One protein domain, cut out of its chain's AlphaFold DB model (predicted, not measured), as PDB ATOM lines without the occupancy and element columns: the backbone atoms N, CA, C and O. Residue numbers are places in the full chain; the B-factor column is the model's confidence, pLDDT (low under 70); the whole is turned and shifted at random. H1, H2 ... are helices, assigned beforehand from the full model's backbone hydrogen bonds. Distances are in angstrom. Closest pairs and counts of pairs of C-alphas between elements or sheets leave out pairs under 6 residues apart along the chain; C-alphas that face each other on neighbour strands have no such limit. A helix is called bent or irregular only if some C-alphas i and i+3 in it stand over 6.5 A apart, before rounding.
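AT A GLANCE: This is residues 69 to 215 of the 898 residues of an uncharacterized protein of Ruminococcus sp (UniProt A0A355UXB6). A long helical hairpin, H7 and H8, makes the longest axis, and the smaller helices H4, H5 and H6 cluster at the end where H7 begins and H8 ends. H2 and H3 make another side, with H2 near H8, and H1 sits by H4 and H5. The printed part has 147 residues with eight named helices, H1 to H8 in chain order, and no named strand: the class is all helix. It is compact, with a radius of gyration of the C-alphas of 16.8 A, and elongated, spanning 55 by 32 by 25 A.

HOW THE PARTS SIT: H7, residues 156 to 183, and H8, residues 193 to 211, form a hairpin at a shallow tilt of 5 degrees, opposite ways; their closest C-alphas, of Glu 164 and Cys 209, are 6.8 A apart. H5, residues 130 to 142, is close to H8 but not clearly touching, the closest C-alphas being those of Gly 131 and Thr 211, at 5.4 A. H5 forms a second hairpin with H4, residues 113 to 120, where the closest C-alphas, of Leu 117 and Ala 133, are 6.0 A apart. H6, residues 150 to 154, only just touches H5, at residues 133 to 137 alone, with 3 pairs of C-alphas within 8 A, the closest being Lys 134 and Ile 153 at 7.1 A. H6 and H7 meet only through their link. H1, residues 69 to 72, only just touches H4, with 3 pairs of C-alphas within 8 A, the closest being Arg 72 and Arg 116 at 6.1 A. H3, residues 98 to 107, touches H2, residues 87 to 90, the closest C-alphas being those of Ile 98 and Ser 89, at 5.2 A. H2 and H8 are near each other. Every O i to N i+4 pair is within hydrogen-bond range in H3 to H8; H1 and H2 are too short for one.

IN THESE COORDINATES: H7 runs 39.7 A from C-alpha 156 at (141.682, 157.386, 166.191), and H8 runs 26.3 A to C-alpha 211 at (129.008, 155.814, 168.024). H5 measures 18.2 A. H2 is irregular, with C-alphas 87 and 90 at 7.2 A.

THE WHOLE: The farthest C-alphas, of Gly 144 and Gly 185, are 56.6 A apart. The printed part has no cut, and the link from H1 to H2 is long. Residues 88 to 92 and 188 to 192 have pLDDT under 70.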
ATOM      1  N   ASP A  69     132.265 138.971 169.469       91.56
ATOM      2  CA  ASP A  69     132.483 138.253 168.217       91.56
ATOM      3  C   ASP A  69     131.734 138.889 167.040       91.56
ATOM      4  O   ASP A  69     132.246 138.832 165.926       91.56
ATOM      5  N   PHE A  70     130.620 139.604 167.264       94.38
ATOM      6  CA  PHE A  70     129.952 140.354 166.193       94.38
ATOM      7  C   PHE A  70     130.861 141.390 165.526       94.38
ATOM      8  O   PHE A  70     130.698 141.663 164.338       94.38
ATOM      9  N   LEU A  71     131.855 141.911 166.252       95.19
ATOM     10  CA  LEU A  71     132.804 142.884 165.724       95.19
ATOM     11  C   LEU A  71     133.915 142.258 164.875       95.19
ATOM     12  O   LEU A  71     134.757 142.994 164.378       95.19
ATOM     13  N   ARG A  72     133.939 140.936 164.653       94.19
ATOM     14  CA  ARG A  72     134.888 140.284 163.725       94.19
ATOM     15  C   ARG A  72     134.614 140.590 162.254       94.19
ATOM     16  O   ARG A  72     135.465 140.356 161.400       94.19
ATOM     17  N   ASN A  73     133.444 141.134 161.948       93.00
ATOM     18  CA  ASN A  73     133.116 141.700 160.646       93.00
ATOM     19  C   ASN A  73     132.376 143.030 160.829       93.00
ATOM     20  O   ASN A  73     132.465 143.672 161.875       93.00
ATOM     21  N   ASP A  74     131.728 143.503 159.773       91.56
ATOM     22  CA  ASP A  74     131.161 144.840 159.674       91.56
ATOM     23  C   ASP A  74     129.619 144.828 159.587       91.56
ATOM     24  O   ASP A  74     128.998 145.854 159.302       91.56
ATOM     25  N   PHE A  75     128.973 143.680 159.824       91.12
ATOM     26  CA  PHE A  75     127.519 143.550 159.695       91.12
ATOM     27  C   PHE A  75     126.757 144.077 160.915       91.12
ATOM     28  O   PHE A  75     125.683 144.666 160.759       91.12
ATOM     29  N   VAL A  76     127.288 143.884 162.125       91.31
ATOM     30  CA  VAL A  76     126.618 144.223 163.390       91.31
ATOM     31  C   VAL A  76     127.530 145.113 164.231       91.31
ATOM     32  O   VAL A  76     128.672 144.764 164.503       91.31
ATOM     33  N   THR A  77     127.010 146.263 164.653       91.12
ATOM     34  CA  THR A  77     127.671 147.181 165.588       91.12
ATOM     35  C   THR A  77     127.195 146.915 167.013       91.12
ATOM     36  O   THR A  77     126.060 146.474 167.222       91.12
ATOM     37  N   LEU A  78     128.054 147.202 167.991       91.94
ATOM     38  CA  LEU A  78     127.716 147.164 169.414       91.94
ATOM     39  C   LEU A  78     127.613 148.589 169.970       91.94
ATOM     40  O   LEU A  78     128.318 149.489 169.506       91.94
ATOM     41  N   ASP A  79     126.734 148.790 170.948       86.44
ATOM     42  CA  ASP A  79     126.668 150.028 171.724       86.44
ATOM     43  C   ASP A  79     127.760 150.093 172.814       86.44
ATOM     44  O   ASP A  79     128.575 149.184 172.982       86.44
ATOM     45  N   GLU A  80     127.771 151.175 173.595       82.00
ATOM     46  CA  GLU A  80     128.724 151.383 174.697       82.00
ATOM     47  C   GLU A  80     128.654 150.326 175.816       82.00
ATOM     48  O   GLU A  80     129.583 150.216 176.623       82.00
ATOM     49  N   ASN A  81     127.569 149.547 175.872       84.94
ATOM     50  CA  ASN A  81     127.350 148.466 176.828       84.94
ATOM     51  C   ASN A  81     127.668 147.085 176.231       84.94
ATOM     52  O   ASN A  81     127.549 146.083 176.941       84.94
ATOM     53  N   GLY A  82     128.098 147.024 174.967       86.31
ATOM     54  CA  GLY A  82     128.387 145.782 174.257       86.31
ATOM     55  C   GLY A  82     127.141 145.051 173.762       86.31
ATOM     56  O   GLY A  82     127.194 143.842 173.550       86.31
ATOM     57  N   ILE A  83     126.014 145.750 173.603       88.88
ATOM     58  CA  ILE A  83     124.751 145.181 173.122       88.88
ATOM     59  C   ILE A  83     124.624 145.423 171.607       88.88
ATOM     60  O   ILE A  83     124.887 146.537 171.150       88.88
ATOM     61  N   PRO A  84     124.211 144.414 170.809       89.12
ATOM     62  CA  PRO A  84     123.970 144.573 169.382       89.12
ATOM     63  C   PRO A  84     122.942 145.653 169.075       89.12
ATOM     64  O   PRO A  84     121.857 145.696 169.655       89.12
ATOM     65  N   ASP A  85     123.265 146.482 168.093       83.62
ATOM     66  CA  ASP A  85     122.380 147.539 167.651       83.62
ATOM     67  C   ASP A  85     121.203 147.009 166.814       83.62
ATOM     68  O   ASP A  85     121.326 146.718 165.615       83.62
ATOM     69  N   THR A  86     120.026 146.951 167.439       81.75
ATOM     70  CA  THR A  86     118.777 146.498 166.818       81.75
ATOM     71  C   THR A  86     117.958 147.614 166.169       81.75
ATOM     72  O   THR A  86     116.885 147.326 165.632       81.75
ATOM     73  N   SER A  87     118.406 148.877 166.146       71.31
ATOM     74  CA  SER A  87     117.580 149.966 165.597       71.31
ATOM     75  C   SER A  87     117.304 149.831 164.094       71.31
ATOM     76  O   SER A  87     116.381 150.457 163.586       71.31
ATOM     77  N   SER A  88     118.046 148.978 163.372       62.50
ATOM     78  CA  SER A  88     117.821 148.709 161.938       62.50
ATOM     79  C   SER A  88     116.716 147.688 161.654       62.50
ATOM     80  O   SER A  88     116.476 147.356 160.493       62.50
ATOM     81  N   SER A  89     116.054 147.161 162.689       60.94
ATOM     82  CA  SER A  89     115.022 146.121 162.548       60.94
ATOM     83  C   SER A  89     113.874 146.533 161.619       60.94
ATOM     84  O   SER A  89     113.260 145.673 160.998       60.94
ATOM     85  N   PHE A  90     113.629 147.840 161.481       59.97
ATOM     86  CA  PHE A  90     112.563 148.426 160.663       59.97
ATOM     87  C   PHE A  90     113.117 149.248 159.486       59.97
ATOM     88  O   PHE A  90     112.651 150.350 159.210       59.97
ATOM     89  N   CYS A  91     114.159 148.750 158.815       63.56
ATOM     90  CA  CYS A  91     114.712 149.395 157.624       63.56
ATOM     91  C   CYS A  91     113.954 148.958 156.359       63.56
ATOM     92  O   CYS A  91     113.713 147.768 156.173       63.56
ATOM     93  N   LEU A  92     113.680 149.897 155.442       68.94
ATOM     94  CA  LEU A  92     113.159 149.630 154.083       68.94
ATOM     95  C   LEU A  92     114.012 148.644 153.271       68.94
ATOM     96  O   LEU A  92     113.558 148.106 152.271       68.94
ATOM     97  N   LEU A  93     115.268 148.467 153.672       77.50
ATOM     98  CA  LEU A  93     116.250 147.616 153.019       77.50
ATOM     99  C   LEU A  93     116.222 146.234 153.687       77.50
ATOM    100  O   LEU A  93     116.719 146.119 154.813       77.50
ATOM    101  N   PRO A  94     115.727 145.179 153.010       75.75
ATOM    102  CA  PRO A  94     115.724 143.825 153.563       75.75
ATOM    103  C   PRO A  94     117.130 143.374 153.979       75.75
ATOM    104  O   PRO A  94     117.312 142.798 155.046       75.75
ATOM    105  N   GLU A  95     118.144 143.746 153.190       74.69
ATOM    106  CA  GLU A  95     119.557 143.436 153.442       74.69
ATOM    107  C   GLU A  95     120.144 144.107 154.701       74.69
ATOM    108  O   GLU A  95     121.176 143.674 155.211       74.69
ATOM    109  N   PHE A  96     119.509 145.171 155.206       79.75
ATOM    110  CA  PHE A  96     119.930 145.902 156.410       79.75
ATOM    111  C   PHE A  96     119.098 145.558 157.644       79.75
ATOM    112  O   PHE A  96     119.366 146.073 158.738       79.75
ATOM    113  N   ASN A  97     118.118 144.663 157.506       84.12
ATOM    114  CA  ASN A  97     117.413 144.108 158.646       84.12
ATOM    115  C   ASN A  97     118.416 143.435 159.600       84.12
ATOM    116  O   ASN A  97     119.333 142.739 159.166       84.12
ATOM    117  N   ILE A  98     118.268 143.648 160.910       85.88
ATOM    118  CA  ILE A  98     119.202 143.093 161.902       85.88
ATOM    119  C   ILE A  98     119.313 141.566 161.814       85.88
ATOM    120  O   ILE A  98     120.414 141.041 161.932       85.88
ATOM    121  N   MET A  99     118.218 140.851 161.551       86.81
ATOM    122  CA  MET A  99     118.234 139.389 161.479       86.81
ATOM    123  C   MET A  99     119.033 138.903 160.270       86.81
ATOM    124  O   MET A  99     119.810 137.960 160.392       86.81
ATOM    125  N   GLU A 100     118.906 139.593 159.136       87.81
ATOM    126  CA  GLU A 100     119.689 139.311 157.931       87.81
ATOM    127  C   GLU A 100     121.176 139.617 158.152       87.81
ATOM    128  O   GLU A 100     122.038 138.813 157.808       87.81
ATOM    129  N   ARG A 101     121.503 140.734 158.813       89.94
ATOM    130  CA  ARG A 101     122.891 141.080 159.166       89.94
ATOM    131  C   ARG A 101     123.514 140.067 160.127       89.94
ATOM    132  O   ARG A 101     124.663 139.677 159.933       89.94
ATOM    133  N   ILE A 102     122.760 139.600 161.123       90.06
ATOM    134  CA  ILE A 102     123.185 138.528 162.034       90.06
ATOM    135  C   ILE A 102     123.407 137.225 161.254       90.06
ATOM    136  O   ILE A 102     124.422 136.558 161.440       90.06
ATOM    137  N   TYR A 103     122.496 136.867 160.348       89.44
ATOM    138  CA  TYR A 103     122.647 135.682 159.504       89.44
ATOM    139  C   TYR A 103     123.900 135.762 158.614       89.44
ATOM    140  O   TYR A 103     124.693 134.816 158.570       89.44
ATOM    141  N   ARG A 104     124.138 136.912 157.973       90.19
ATOM    142  CA  ARG A 104     125.347 137.179 157.176       90.19
ATOM    143  C   ARG A 104     126.611 137.113 158.014       90.19
ATOM    144  O   ARG A 104     127.588 136.518 157.570       90.19
ATOM    145  N   HIS A 105     126.578 137.645 159.235       91.75
ATOM    146  CA  HIS A 105     127.680 137.511 160.177       91.75
ATOM    147  C   HIS A 105     128.044 136.039 160.375       91.75
ATOM    148  O   HIS A 105     129.198 135.693 160.174       91.75
ATOM    149  N   PHE A 106     127.087 135.159 160.677       87.81
ATOM    150  CA  PHE A 106     127.376 133.743 160.946       87.81
ATOM    151  C   PHE A 106     127.740 132.902 159.719       87.81
ATOM    152  O   PHE A 106     128.351 131.846 159.864       87.81
ATOM    153  N   THR A 107     127.333 133.330 158.528       90.19
ATOM    154  CA  THR A 107     127.620 132.623 157.269       90.19
ATOM    155  C   THR A 107     128.891 133.113 156.576       90.19
ATOM    156  O   THR A 107     129.369 132.456 155.654       90.19
ATOM    157  N   SER A 108     129.455 134.234 157.032       90.38
ATOM    158  CA  SER A 108     130.699 134.804 156.512       90.38
ATOM    159  C   SER A 108     131.925 134.323 157.286       90.38
ATOM    160  O   SER A 108     131.845 133.935 158.455       90.38
ATOM    161  N   GLU A 109     133.087 134.397 156.637       89.75
ATOM    162  CA  GLU A 109     134.382 134.142 157.269       89.75
ATOM    163  C   GLU A 109     134.633 135.121 158.430       89.75
ATOM    164  O   GLU A 109     134.429 136.332 158.303       89.75
ATOM    165  N   GLN A 110     135.060 134.586 159.577       89.25
ATOM    166  CA  GLN A 110     135.351 135.370 160.775       89.25
ATOM    167  C   GLN A 110     136.817 135.784 160.792       89.25
ATOM    168  O   GLN A 110     137.698 134.942 160.971       89.25
ATOM    169  N   LYS A 111     137.070 137.087 160.668       93.06
ATOM    170  CA  LYS A 111     138.421 137.639 160.785       93.06
ATOM    171  C   LYS A 111     138.904 137.582 162.233       93.06
ATOM    172  O   LYS A 111     138.119 137.588 163.194       93.06
ATOM    173  N   ASN A 112     140.221 137.567 162.407       93.00
ATOM    174  CA  ASN A 112     140.788 137.902 163.710       93.00
ATOM    175  C   ASN A 112     140.697 139.423 163.963       93.00
ATOM    176  O   ASN A 112     140.417 140.213 163.058       93.00
ATOM    177  N   PHE A 113     140.880 139.844 165.216       93.31
ATOM    178  CA  PHE A 113     140.698 141.249 165.587       93.31
ATOM    179  C   PHE A 113     141.750 142.178 164.961       93.31
ATOM    180  O   PHE A 113     141.401 143.295 164.594       93.31
ATOM    181  N   ASP A 114     142.993 141.732 164.762       90.81
ATOM    182  CA  ASP A 114     144.029 142.553 164.116       90.81
ATOM    183  C   ASP A 114     143.723 142.798 162.626       90.81
ATOM    184  O   ASP A 114     143.848 143.926 162.139       90.81
ATOM    185  N   GLU A 115     143.250 141.776 161.906       92.50
ATOM    186  CA  GLU A 115     142.758 141.896 160.525       92.50
ATOM    187  C   GLU A 115     141.577 142.861 160.435       92.50
ATOM    188  O   GLU A 115     141.554 143.738 159.569       92.50
ATOM    189  N   ARG A 116     140.610 142.746 161.356       93.50
ATOM    190  CA  ARG A 116     139.461 143.651 161.390       93.50
ATOM    191  C   ARG A 116     139.875 145.092 161.681       93.50
ATOM    192  O   ARG A 116     139.381 146.000 161.021       93.50
ATOM    193  N   LEU A 117     140.771 145.319 162.639       93.88
ATOM    194  CA  LEU A 117     141.284 146.658 162.932       93.88
ATOM    195  C   LEU A 117     141.991 147.253 161.708       93.88
ATOM    196  O   LEU A 117     141.727 148.397 161.351       93.88
ATOM    197  N   SER A 118     142.803 146.459 161.006       91.94
ATOM    198  CA  SER A 118     143.456 146.885 159.758       91.94
ATOM    199  C   SER A 118     142.440 147.298 158.684       91.94
ATOM    200  O   SER A 118     142.654 148.269 157.959       91.94
ATOM    201  N   GLU A 119     141.313 146.588 158.595       93.50
ATOM    202  CA  GLU A 119     140.212 146.922 157.692       93.50
ATOM    203  C   GLU A 119     139.498 148.224 158.097       93.50
ATOM    204  O   GLU A 119     139.212 149.050 157.227       93.50
ATOM    205  N   ILE A 120     139.257 148.445 159.396       94.88
ATOM    206  CA  ILE A 120     138.603 149.662 159.908       94.88
ATOM    207  C   ILE A 120     139.419 150.923 159.601       94.88
ATOM    208  O   ILE A 120     138.849 151.949 159.241       94.88
ATOM    209  N   PHE A 121     140.745 150.849 159.714       93.25
ATOM    210  CA  PHE A 121     141.648 151.971 159.424       93.25
ATOM    211  C   PHE A 121     142.095 152.041 157.955       93.25
ATOM    212  O   PHE A 121     142.987 152.820 157.601       93.25
ATOM    213  N   SER A 122     141.492 151.231 157.080       91.75
ATOM    214  CA  SER A 122     141.788 151.253 155.651       91.75
ATOM    215  C   SER A 122     141.293 152.544 154.978       91.75
ATOM    216  O   SER A 122     140.586 153.371 155.552       91.75
ATOM    217  N   ARG A 123     141.662 152.738 153.706       88.50
ATOM    218  CA  ARG A 123     141.158 153.869 152.902       88.50
ATOM    219  C   ARG A 123     139.703 153.682 152.452       88.50
ATOM    220  O   ARG A 123     139.113 154.619 151.916       88.50
ATOM    221  N   GLU A 124     139.136 152.488 152.617       91.50
ATOM    222  CA  GLU A 124     137.775 152.171 152.193       91.50
ATOM    223  C   GLU A 124     136.763 152.633 153.247       91.50
ATOM    224  O   GLU A 124     136.473 151.929 154.209       91.50
ATOM    225  N   THR A 125     136.158 153.800 153.015       89.88
ATOM    226  CA  THR A 125     135.275 154.482 153.982       89.88
ATOM    227  C   THR A 125     134.101 153.648 154.498       89.88
ATOM    228  O   THR A 125     133.622 153.901 155.599       89.88
ATOM    229  N   LYS A 126     133.652 152.633 153.747       91.69
ATOM    230  CA  LYS A 126     132.603 151.680 154.160       91.69
ATOM    231  C   LYS A 126     132.968 150.827 155.383       91.69
ATOM    232  O   LYS A 126     132.066 150.227 155.961       91.69
ATOM    233  N   TYR A 127     134.242 150.772 155.769       94.56
ATOM    234  CA  TYR A 127     134.713 149.990 156.912       94.56
ATOM    235  C   TYR A 127     135.080 150.827 158.138       94.56
ATOM    236  O   TYR A 127     135.386 150.234 159.170       94.56
ATOM    237  N   ASN A 128     135.030 152.161 158.047       94.94
ATOM    238  CA  ASN A 128     135.501 153.112 159.061       94.94
ATOM    239  C   ASN A 128     134.609 153.131 160.323       94.94
ATOM    240  O   ASN A 128     133.937 154.120 160.627       94.94
ATOM    241  N   ASP A 129     134.577 152.013 161.047       94.75
ATOM    242  CA  ASP A 129     133.768 151.771 162.237       94.75
ATOM    243  C   ASP A 129     134.603 151.938 163.520       94.75
ATOM    244  O   ASP A 129     134.912 150.978 164.228       94.75
ATOM    245  N   TYR A 130     135.022 153.170 163.817       94.94
ATOM    246  CA  TYR A 130     135.983 153.457 164.892       94.94
ATOM    247  C   TYR A 130     135.445 153.204 166.303       94.94
ATOM    248  O   TYR A 130     136.219 152.866 167.197       94.94
ATOM    249  N   GLY A 131     134.131 153.309 166.513       93.25
ATOM    250  CA  GLY A 131     133.507 152.864 167.763       93.25
ATOM    251  C   GLY A 131     133.758 151.384 168.021       93.25
ATOM    252  O   GLY A 131     134.128 150.984 169.124       93.25
ATOM    253  N   SER A 132     133.641 150.585 166.960       94.38
ATOM    254  CA  SER A 132     133.935 149.154 166.990       94.38
ATOM    255  C   SER A 132     135.423 148.903 167.236       94.38
ATOM    256  O   SER A 132     135.759 148.064 168.063       94.38
ATOM    257  N   ALA A 133     136.320 149.670 166.602       94.00
ATOM    258  CA  ALA A 133     137.762 149.564 166.850       94.00
ATOM    259  C   ALA A 133     138.132 149.847 168.313       94.00
ATOM    260  O   ALA A 133     138.887 149.083 168.909       94.00
ATOM    261  N   LYS A 134     137.557 150.897 168.911       92.06
ATOM    262  CA  LYS A 134     137.771 151.220 170.325       92.06
ATOM    263  C   LYS A 134     137.275 150.100 171.242       92.06
ATOM    264  O   LYS A 134     137.962 149.734 172.187       92.06
ATOM    265  N   PHE A 135     136.109 149.527 170.950       93.06
ATOM    266  CA  PHE A 135     135.559 148.434 171.751       93.06
ATOM    267  C   PHE A 135     136.375 147.135 171.621       93.06
ATOM    268  O   PHE A 135     136.544 146.412 172.603       93.06
ATOM    269  N   ILE A 136     136.925 146.858 170.432       93.44
ATOM    270  CA  ILE A 136     137.881 145.762 170.208       93.44
ATOM    271  C   ILE A 136     139.161 145.991 171.025       93.44
ATOM    272  O   ILE A 136     139.620 145.061 171.682       93.44
ATOM    273  N   ASP A 137     139.724 147.201 171.017       91.38
ATOM    274  CA  ASP A 137     140.929 147.530 171.795       91.38
ATOM    275  C   ASP A 137     140.687 147.375 173.307       91.38
ATOM    276  O   ASP A 137     141.450 146.682 173.979       91.38
ATOM    277  N   GLU A 138     139.557 147.884 173.820       90.62
ATOM    278  CA  GLU A 138     139.129 147.679 175.214       90.62
ATOM    279  C   GLU A 138     139.039 146.182 175.581       90.62
ATOM    280  O   GLU A 138     139.405 145.785 176.689       90.62
ATOM    281  N   TYR A 139     138.553 145.337 174.665       91.81
ATOM    282  CA  TYR A 139     138.481 143.890 174.871       91.81
ATOM    283  C   TYR A 139     139.860 143.220 174.869       91.81
ATOM    284  O   TYR A 139     140.129 142.383 175.733       91.81
ATOM    285  N   LEU A 140     140.736 143.579 173.922       91.19
ATOM    286  CA  LEU A 140     142.095 143.035 173.837       91.19
ATOM    287  C   LEU A 140     142.893 143.363 175.106       91.19
ATOM    288  O   LEU A 140     143.516 142.465 175.675       91.19
ATOM    289  N   GLU A 141     142.786 144.598 175.606       88.75
ATOM    290  CA  GLU A 141     143.368 145.001 176.890       88.75
ATOM    291  C   GLU A 141     142.803 144.178 178.059       88.75
ATOM    292  O   GLU A 141     143.564 143.703 178.906       88.75
ATOM    293  N   TYR A 142     141.483 143.959 178.096       88.62
ATOM    294  CA  TYR A 142     140.820 143.181 179.146       88.62
ATOM    295  C   TYR A 142     141.324 141.730 179.231       88.62
ATOM    296  O   TYR A 142     141.528 141.219 180.333       88.62
ATOM    297  N   ILE A 143     141.561 141.075 178.091       89.44
ATOM    298  CA  ILE A 143     142.078 139.696 178.049       89.44
ATOM    299  C   ILE A 143     143.612 139.612 178.141       89.44
ATOM    300  O   ILE A 143     144.165 138.515 178.083       89.44
ATOM    301  N   GLY A 144     144.307 140.747 178.280       85.12
ATOM    302  CA  GLY A 144     145.769 140.806 178.346       85.12
ATOM    303  C   GLY A 144     146.471 140.516 177.014       85.12
ATOM    304  O   GLY A 144     147.628 140.097 177.015       85.12
ATOM    305  N   SER A 145     145.782 140.716 175.887       86.81
ATOM    306  CA  SER A 145     146.342 140.603 174.537       86.81
ATOM    307  C   SER A 145     146.789 141.977 174.026       86.81
ATOM    308  O   SER A 145     146.180 142.995 174.343       86.81
ATOM    309  N   SER A 146     147.847 142.028 173.217       75.19
ATOM    310  CA  SER A 146     148.335 143.279 172.620       75.19
ATOM    311  C   SER A 146     147.840 143.440 171.185       75.19
ATOM    312  O   SER A 146     148.023 142.532 170.376       75.19
ATOM    313  N   CYS A 147     147.300 144.612 170.851       74.56
ATOM    314  CA  CYS A 147     146.958 144.982 169.479       74.56
ATOM    315  C   CYS A 147     148.226 145.278 168.656       74.56
ATOM    316  O   CYS A 147     149.045 146.108 169.060       74.56
ATOM    317  N   GLN A 148     148.379 144.659 167.479       76.94
ATOM    318  CA  GLN A 148     149.505 144.962 166.576       76.94
ATOM    319  C   GLN A 148     149.391 146.361 165.943       76.94
ATOM    320  O   GLN A 148     150.386 146.956 165.537       76.94
ATOM    321  N   ASN A 149     148.177 146.910 165.916       73.06
ATOM    322  CA  ASN A 149     147.792 148.159 165.263       73.06
ATOM    323  C   ASN A 149     147.658 149.348 166.233       73.06
ATOM    324  O   ASN A 149     146.894 150.279 165.972       73.06
ATOM    325  N   ARG A 150     148.393 149.345 167.357       79.44
ATOM    326  CA  ARG A 150     148.217 150.339 168.433       79.44
ATOM    327  C   ARG A 150     148.366 151.793 167.969       79.44
ATOM    328  O   ARG A 150     147.596 152.640 168.401       79.44
ATOM    329  N   SER A 151     149.267 152.065 167.023       80.94
ATOM    330  CA  SER A 151     149.453 153.412 166.467       80.94
ATOM    331  C   SER A 151     148.185 153.982 165.818       80.94
ATOM    332  O   SER A 151     147.932 155.174 165.925       80.94
ATOM    333  N   PHE A 152     147.364 153.147 165.169       82.69
ATOM    334  CA  PHE A 152     146.105 153.598 164.569       82.69
ATOM    335  C   PHE A 152     145.039 153.912 165.626       82.69
ATOM    336  O   PHE A 152     144.262 154.851 165.462       82.69
ATOM    337  N   ILE A 153     145.021 153.144 166.719       84.44
ATOM    338  CA  ILE A 153     144.127 153.370 167.860       84.44
ATOM    339  C   ILE A 153     144.488 154.673 168.581       84.44
ATOM    340  O   ILE A 153     143.596 155.452 168.914       84.44
ATOM    341  N   ASP A 154     145.779 154.944 168.770       85.25
ATOM    342  CA  ASP A 154     146.245 156.175 169.418       85.25
ATOM    343  C   ASP A 154     145.847 157.431 168.605       85.25
ATOM    344  O   ASP A 154     145.478 158.458 169.181       85.25
ATOM    345  N   ASP A 155     145.816 157.327 167.270       86.62
ATOM    346  CA  ASP A 155     145.435 158.409 166.346       86.62
ATOM    347  C   ASP A 155     143.939 158.427 165.962       86.62
ATOM    348  O   ASP A 155     143.519 159.236 165.124       86.62
ATOM    349  N   ILE A 156     143.094 157.588 166.578       89.31
ATOM    350  CA  ILE A 156     141.682 157.386 166.191       89.31
ATOM    351  C   ILE A 156     140.880 158.694 166.092       89.31
ATOM    352  O   ILE A 156     140.010 158.832 165.234       89.31
ATOM    353  N   GLY A 157     141.214 159.698 166.912       88.25
ATOM    354  CA  GLY A 157     140.583 161.018 166.877       88.25
ATOM    355  C   GLY A 157     140.736 161.737 165.530       88.25
ATOM    356  O   GLY A 157     139.775 162.341 165.055       88.25
ATOM    357  N   GLN A 158     141.898 161.639 164.874       88.38
ATOM    358  CA  GLN A 158     142.120 162.255 163.557       88.38
ATOM    359  C   GLN A 158     141.302 161.548 162.467       88.38
ATOM    360  O   GLN A 158     140.667 162.198 161.631       88.38
ATOM    361  N   TYR A 159     141.263 160.217 162.518       90.06
ATOM    362  CA  TYR A 159     140.471 159.380 161.618       90.06
ATOM    363  C   TYR A 159     138.960 159.619 161.768       90.06
ATOM    364  O   TYR A 159     138.240 159.696 160.761       90.06
ATOM    365  N   CYS A 160     138.490 159.809 163.008       91.12
ATOM    366  CA  CYS A 160     137.124 160.221 163.316       91.12
ATOM    367  C   CYS A 160     136.789 161.567 162.671       91.12
ATOM    368  O   CYS A 160     135.799 161.632 161.956       91.12
ATOM    369  N   ILE A 161     137.619 162.604 162.850       90.94
ATOM    370  CA  ILE A 161     137.373 163.936 162.263       90.94
ATOM    371  C   ILE A 161     137.259 163.850 160.734       90.94
ATOM    372  O   ILE A 161     136.334 164.404 160.143       90.94
ATOM    373  N   TYR A 162     138.179 163.134 160.080       90.06
ATOM    374  CA  TYR A 162     138.124 162.951 158.628       90.06
ATOM    375  C   TYR A 162     136.843 162.231 158.180       90.06
ATOM    376  O   TYR A 162     136.200 162.652 157.220       90.06
ATOM    377  N   SER A 163     136.459 161.157 158.871       92.56
ATOM    378  CA  SER A 163     135.302 160.345 158.474       92.56
ATOM    379  C   SER A 163     133.968 160.999 158.831       92.56
ATOM    380  O   SER A 163     133.000 160.783 158.114       92.56
ATOM    381  N   GLU A 164     133.930 161.833 159.870       92.69
ATOM    382  CA  GLU A 164     132.789 162.688 160.211       92.69
ATOM    383  C   GLU A 164     132.547 163.709 159.091       92.69
ATOM    384  O   GLU A 164     131.466 163.730 158.515       92.69
ATOM    385  N   ASN A 165     133.593 164.419 158.644       90.50
ATOM    386  CA  ASN A 165     133.497 165.312 157.482       90.50
ATOM    387  C   ASN A 165     133.041 164.570 156.207       90.50
ATOM    388  O   ASN A 165     132.259 165.093 155.415       90.50
ATOM    389  N   MET A 166     133.520 163.340 155.983       90.25
ATOM    390  CA  MET A 166     133.079 162.526 154.842       90.25
ATOM    391  C   MET A 166     131.634 162.040 154.987       90.25
ATOM    392  O   MET A 166     130.926 161.948 153.985       90.25
ATOM    393  N   ALA A 167     131.181 161.738 156.203       91.69
ATOM    394  CA  ALA A 167     129.794 161.392 156.483       91.69
ATOM    395  C   ALA A 167     128.870 162.590 156.226       91.69
ATOM    396  O   ALA A 167     127.833 162.407 155.590       91.69
ATOM    397  N   ASP A 168     129.278 163.804 156.607       90.81
ATOM    398  CA  ASP A 168     128.560 165.049 156.311       90.81
ATOM    399  C   ASP A 168     128.384 165.241 154.804       90.81
ATOM    400  O   ASP A 168     127.262 165.389 154.315       90.81
ATOM    401  N   ILE A 169     129.485 165.135 154.053       88.69
ATOM    402  CA  ILE A 169     129.484 165.233 152.589       88.69
ATOM    403  C   ILE A 169     128.607 164.134 151.972       88.69
ATOM    404  O   ILE A 169     127.823 164.398 151.062       88.69
ATOM    405  N   ASN A 170     128.711 162.892 152.452       90.25
ATOM    406  CA  ASN A 170     127.904 161.777 151.954       90.25
ATOM    407  C   ASN A 170     126.411 161.977 152.222       90.25
ATOM    408  O   ASN A 170     125.603 161.646 151.353       90.25
ATOM    409  N   ARG A 171     126.052 162.519 153.389       92.38
ATOM    410  CA  ARG A 171     124.675 162.845 153.767       92.38
ATOM    411  C   ARG A 171     124.103 163.922 152.851       92.38
ATOM    412  O   ARG A 171     123.044 163.713 152.270       92.38
ATOM    413  N   GLU A 172     124.814 165.032 152.672       88.75
ATOM    414  CA  GLU A 172     124.376 166.122 151.791       88.75
ATOM    415  C   GLU A 172     124.260 165.665 150.331       88.75
ATOM    416  O   GLU A 172     123.242 165.910 149.681       88.75
ATOM    417  N   ASN A 173     125.249 164.915 149.837       90.56
ATOM    418  CA  ASN A 173     125.205 164.344 148.493       90.56
ATOM    419  C   ASN A 173     124.033 163.380 148.316       90.56
ATOM    420  O   ASN A 173     123.407 163.396 147.264       90.56
ATOM    421  N   PHE A 174     123.717 162.558 149.320       93.00
ATOM    422  CA  PHE A 174     122.602 161.618 149.234       93.00
ATOM    423  C   PHE A 174     121.244 162.321 149.155       93.00
ATOM    424  O   PHE A 174     120.395 161.896 148.377       93.00
ATOM    425  N   ILE A 175     121.047 163.420 149.890       90.12
ATOM    426  CA  ILE A 175     119.839 164.247 149.746       90.12
ATOM    427  C   ILE A 175     119.740 164.759 148.301       90.12
ATOM    428  O   ILE A 175     118.697 164.615 147.669       90.12
ATOM    429  N   GLY A 176     120.841 165.276 147.746       89.94
ATOM    430  CA  GLY A 176     120.901 165.680 146.339       89.94
ATOM    431  C   GLY A 176     120.626 164.534 145.360       89.94
ATOM    432  O   GLY A 176     119.893 164.719 144.392       89.94
ATOM    433  N   ASP A 177     121.175 163.343 145.611       92.00
ATOM    434  CA  ASP A 177     120.934 162.143 144.804       92.00
ATOM    435  C   ASP A 177     119.449 161.767 144.795       92.00
ATOM    436  O   ASP A 177     118.929 161.421 143.740       92.00
ATOM    437  N   LEU A 178     118.757 161.869 145.936       90.19
ATOM    438  CA  LEU A 178     117.322 161.598 146.035       90.19
ATOM    439  C   LEU A 178     116.481 162.610 145.253       90.19
ATOM    440  O   LEU A 178     115.547 162.213 144.557       90.19
ATOM    441  N   GLU A 179     116.806 163.902 145.343       86.62
ATOM    442  CA  GLU A 179     116.118 164.936 144.561       86.62
ATOM    443  C   GLU A 179     116.334 164.752 143.052       86.62
ATOM    444  O   GLU A 179     115.398 164.882 142.256       86.62
ATOM    445  N   LEU A 180     117.560 164.408 142.646       90.00
ATOM    446  CA  LEU A 180     117.867 164.141 141.244       90.00
ATOM    447  C   LEU A 180     117.188 162.861 140.752       90.00
ATOM    448  O   LEU A 180     116.596 162.878 139.681       90.00
ATOM    449  N   ALA A 181     117.221 161.780 141.531       89.94
ATOM    450  CA  ALA A 181     116.555 160.526 141.191       89.94
ATOM    451  C   ALA A 181     115.041 160.723 141.021       89.94
ATOM    452  O   ALA A 181     114.452 160.210 140.071       89.94
ATOM    453  N   GLN A 182     114.410 161.527 141.883       84.31
ATOM    454  CA  GLN A 182     113.013 161.919 141.694       84.31
ATOM    455  C   GLN A 182     112.823 162.733 140.404       84.31
ATOM    456  O   GLN A 182     111.891 162.466 139.650       84.31
ATOM    457  N   SER A 183     113.717 163.683 140.120       85.12
ATOM    458  CA  SER A 183     113.676 164.493 138.893       85.12
ATOM    459  C   SER A 183     113.922 163.685 137.614       85.12
ATOM    460  O   SER A 183     113.426 164.068 136.563       85.12
ATOM    461  N   TYR A 184     114.664 162.577 137.693       89.12
ATOM    462  CA  TYR A 184     114.843 161.602 136.612       89.12
ATOM    463  C   TYR A 184     113.649 160.653 136.464       89.12
ATOM    464  O   TYR A 184     113.580 159.934 135.471       89.12
ATOM    465  N   GLY A 185     112.692 160.657 137.397       82.69
ATOM    466  CA  GLY A 185     111.563 159.721 137.423       82.69
ATOM    467  C   GLY A 185     111.914 158.335 137.977       82.69
ATOM    468  O   GLY A 185     111.146 157.399 137.811       82.69
ATOM    469  N   GLN A 186     113.069 158.170 138.632       86.25
ATOM    470  CA  GLN A 186     113.518 156.878 139.178       86.25
ATOM    471  C   GLN A 186     112.765 156.477 140.451       86.25
ATOM    472  O   GLN A 186     112.677 155.299 140.786       86.25
ATOM    473  N   ILE A 187     112.236 157.458 141.185       78.31
ATOM    474  CA  ILE A 187     111.505 157.232 142.431       78.31
ATOM    475  C   ILE A 187     110.011 157.427 142.170       78.31
ATOM    476  O   ILE A 187     109.493 158.539 142.266       78.31
ATOM    477  N   TYR A 188     109.312 156.324 141.904       64.00
ATOM    478  CA  TYR A 188     107.849 156.280 141.865       64.00
ATOM    479  C   TYR A 188     107.325 156.274 143.314       64.00
ATOM    480  O   TYR A 188     107.659 155.369 144.084       64.00
ATOM    481  N   SER A 189     106.559 157.291 143.740       59.25
ATOM    482  CA  SER A 189     106.097 157.427 145.142       59.25
ATOM    483  C   SER A 189     104.593 157.200 145.363       59.25
ATOM    484  O   SER A 189     103.885 158.139 145.727       59.25
ATOM    485  N   PRO A 190     104.108 155.946 145.287       50.59
ATOM    486  CA  PRO A 190     102.868 155.559 145.951       50.59
ATOM    487  C   PRO A 190     103.016 155.441 147.489       50.59
ATOM    488  O   PRO A 190     102.042 155.604 148.212       50.59
ATOM    489  N   GLU A 191     104.231 155.184 148.008       56.66
ATOM    490  CA  GLU A 191     104.450 154.697 149.395       56.66
ATOM    491  C   GLU A 191     105.460 155.505 150.249       56.66
ATOM    492  O   GLU A 191     106.147 154.940 151.099       56.66
ATOM    493  N   ASN A 192     105.636 156.817 150.052       66.50
ATOM    494  CA  ASN A 192     106.562 157.628 150.882       66.50
ATOM    495  C   ASN A 192     108.016 157.109 150.980       66.50
ATOM    496  O   ASN A 192     108.734 157.390 151.951       66.50
ATOM    497  N   LYS A 193     108.489 156.366 149.972       76.38
ATOM    498  CA  LYS A 193     109.831 155.762 149.964       76.38
ATOM    499  C   LYS A 193     110.936 156.806 150.145       76.38
ATOM    500  O   LYS A 193     111.821 156.608 150.973       76.38
ATOM    501  N   LYS A 194     110.850 157.941 149.437       80.81
ATOM    502  CA  LYS A 194     111.819 159.048 149.538       80.81
ATOM    503  C   LYS A 194     111.912 159.606 150.961       80.81
ATOM    504  O   LYS A 194     113.003 159.666 151.523       80.81
ATOM    505  N   ASP A 195     110.775 159.966 151.556       78.25
ATOM    506  CA  ASP A 195     110.707 160.517 152.916       78.25
ATOM    507  C   ASP A 195     111.262 159.530 153.949       78.25
ATOM    508  O   ASP A 195     111.997 159.912 154.860       78.25
ATOM    509  N   THR A 196     110.969 158.243 153.773       81.12
ATOM    510  CA  THR A 196     111.477 157.188 154.652       81.12
ATOM    511  C   THR A 196     112.988 157.002 154.498       81.12
ATOM    512  O   THR A 196     113.688 156.879 155.503       81.12
ATOM    513  N   MET A 197     113.526 157.033 153.271       87.00
ATOM    514  CA  MET A 197     114.975 157.011 153.027       87.00
ATOM    515  C   MET A 197     115.670 158.222 153.661       87.00
ATOM    516  O   MET A 197     116.702 158.054 154.312       87.00
ATOM    517  N   LEU A 198     115.090 159.422 153.534       86.69
ATOM    518  CA  LEU A 198     115.599 160.642 154.166       86.69
ATOM    519  C   LEU A 198     115.614 160.508 155.692       86.69
ATOM    520  O   LEU A 198     116.659 160.707 156.312       86.69
ATOM    521  N   LEU A 199     114.490 160.107 156.292       85.25
ATOM    522  CA  LEU A 199     114.365 159.914 157.736       85.25
ATOM    523  C   LEU A 199     115.381 158.893 158.259       85.25
ATOM    524  O   LEU A 199     116.093 159.166 159.226       85.25
ATOM    525  N   MET A 200     115.479 157.731 157.609       85.62
ATOM    526  CA  MET A 200     116.434 156.692 157.991       85.62
ATOM    527  C   MET A 200     117.876 157.177 157.842       85.62
ATOM    528  O   MET A 200     118.685 156.944 158.738       85.62
ATOM    529  N   SER A 201     118.204 157.883 156.757       89.94
ATOM    530  CA  SER A 201     119.550 158.426 156.561       89.94
ATOM    531  C   SER A 201     119.947 159.391 157.683       89.94
ATOM    532  O   SER A 201     121.052 159.289 158.206       89.94
ATOM    533  N   GLU A 202     119.034 160.255 158.128       90.12
ATOM    534  CA  GLU A 202     119.289 161.230 159.190       90.12
ATOM    535  C   GLU A 202     119.434 160.558 160.566       90.12
ATOM    536  O   GLU A 202     120.340 160.901 161.326       90.12
ATOM    537  N   ILE A 203     118.595 159.561 160.876       87.50
ATOM    538  CA  ILE A 203     118.705 158.774 162.118       87.50
ATOM    539  C   ILE A 203     120.068 158.078 162.189       87.50
ATOM    540  O   ILE A 203     120.768 158.172 163.198       87.50
ATOM    541  N   TRP A 204     120.465 157.399 161.112       88.12
ATOM    542  CA  TRP A 204     121.718 156.648 161.079       88.12
ATOM    543  C   TRP A 204     122.952 157.536 161.014       88.12
ATOM    544  O   TRP A 204     123.974 157.185 161.600       88.12
ATOM    545  N   TYR A 205     122.856 158.697 160.374       92.44
ATOM    546  CA  TYR A 205     123.907 159.701 160.410       92.44
ATOM    547  C   TYR A 205     124.176 160.160 161.850       92.44
ATOM    548  O   TYR A 205     125.303 160.014 162.327       92.44
ATOM    549  N   ARG A 206     123.145 160.594 162.592       91.31
ATOM    550  CA  ARG A 206     123.299 161.011 164.001       91.31
ATOM    551  C   ARG A 206     123.901 159.905 164.857       91.31
ATOM    552  O   ARG A 206     124.870 160.135 165.578       91.31
ATOM    553  N   LYS A 207     123.392 158.684 164.695       88.69
ATOM    554  CA  LYS A 207     123.911 157.514 165.403       88.69
ATOM    555  C   LYS A 207     125.374 157.225 165.070       88.69
ATOM    556  O   LYS A 207     126.141 156.836 165.950       88.69
ATOM    557  N   SER A 208     125.791 157.421 163.821       91.12
ATOM    558  CA  SER A 208     127.191 157.258 163.423       91.12
ATOM    559  C   SER A 208     128.095 158.329 164.037       91.12
ATOM    560  O   SER A 208     129.204 158.006 164.451       91.12
ATOM    561  N   CYS A 209     127.608 159.564 164.205       91.75
ATOM    562  CA  CYS A 209     128.341 160.629 164.892       91.75
ATOM    563  C   CYS A 209     128.506 160.349 166.392       91.75
ATOM    564  O   CYS A 209     129.565 160.648 166.947       91.75
ATOM    565  N   GLU A 210     127.494 159.754 167.033       90.88
ATOM    566  CA  GLU A 210     127.532 159.342 168.445       90.88
ATOM    567  C   GLU A 210     128.458 158.139 168.663       90.88
ATOM    568  O   GLU A 210     129.351 158.171 169.506       90.88
ATOM    569  N   THR A 211     128.279 157.084 167.868       90.88
ATOM    570  CA  THR A 211     129.008 155.814 168.024       90.88
ATOM    571  C   THR A 211     130.372 155.807 167.339       90.88
ATOM    572  O   THR A 211     131.146 154.880 167.542       90.88
ATOM    573  N   LYS A 212     130.677 156.809 166.508       94.19
ATOM    574  CA  LYS A 212     131.858 156.868 165.628       94.19
ATOM    575  C   LYS A 212     131.958 155.691 164.644       94.19
ATOM    576  O   LYS A 212     133.049 155.372 164.173       94.19
ATOM    577  N   ASN A 213     130.827 155.060 164.307       93.19
ATOM    578  CA  ASN A 213     130.738 153.977 163.323       93.19
ATOM    579  C   ASN A 213     130.291 154.497 161.939       93.19
ATOM    580  O   ASN A 213     129.152 154.292 161.513       93.19
ATOM    581  N   PHE A 214     131.171 155.229 161.250       94.88
ATOM    582  CA  PHE A 214     130.856 155.896 159.975       94.88
ATOM    583  C   PHE A 214     130.813 154.938 158.770       94.88
ATOM    584  O   PHE A 214     130.141 155.222 157.770       94.88
ATOM    585  N   GLY A 215     131.494 153.792 158.860       93.50
ATOM    586  CA  GLY A 215     131.451 152.738 157.845       93.50
ATOM    587  C   GLY A 215     130.046 152.172 157.663       93.50
ATOM    588  O   GLY A 215     129.550 152.059 156.536       93.50
TER     589      GLY A 215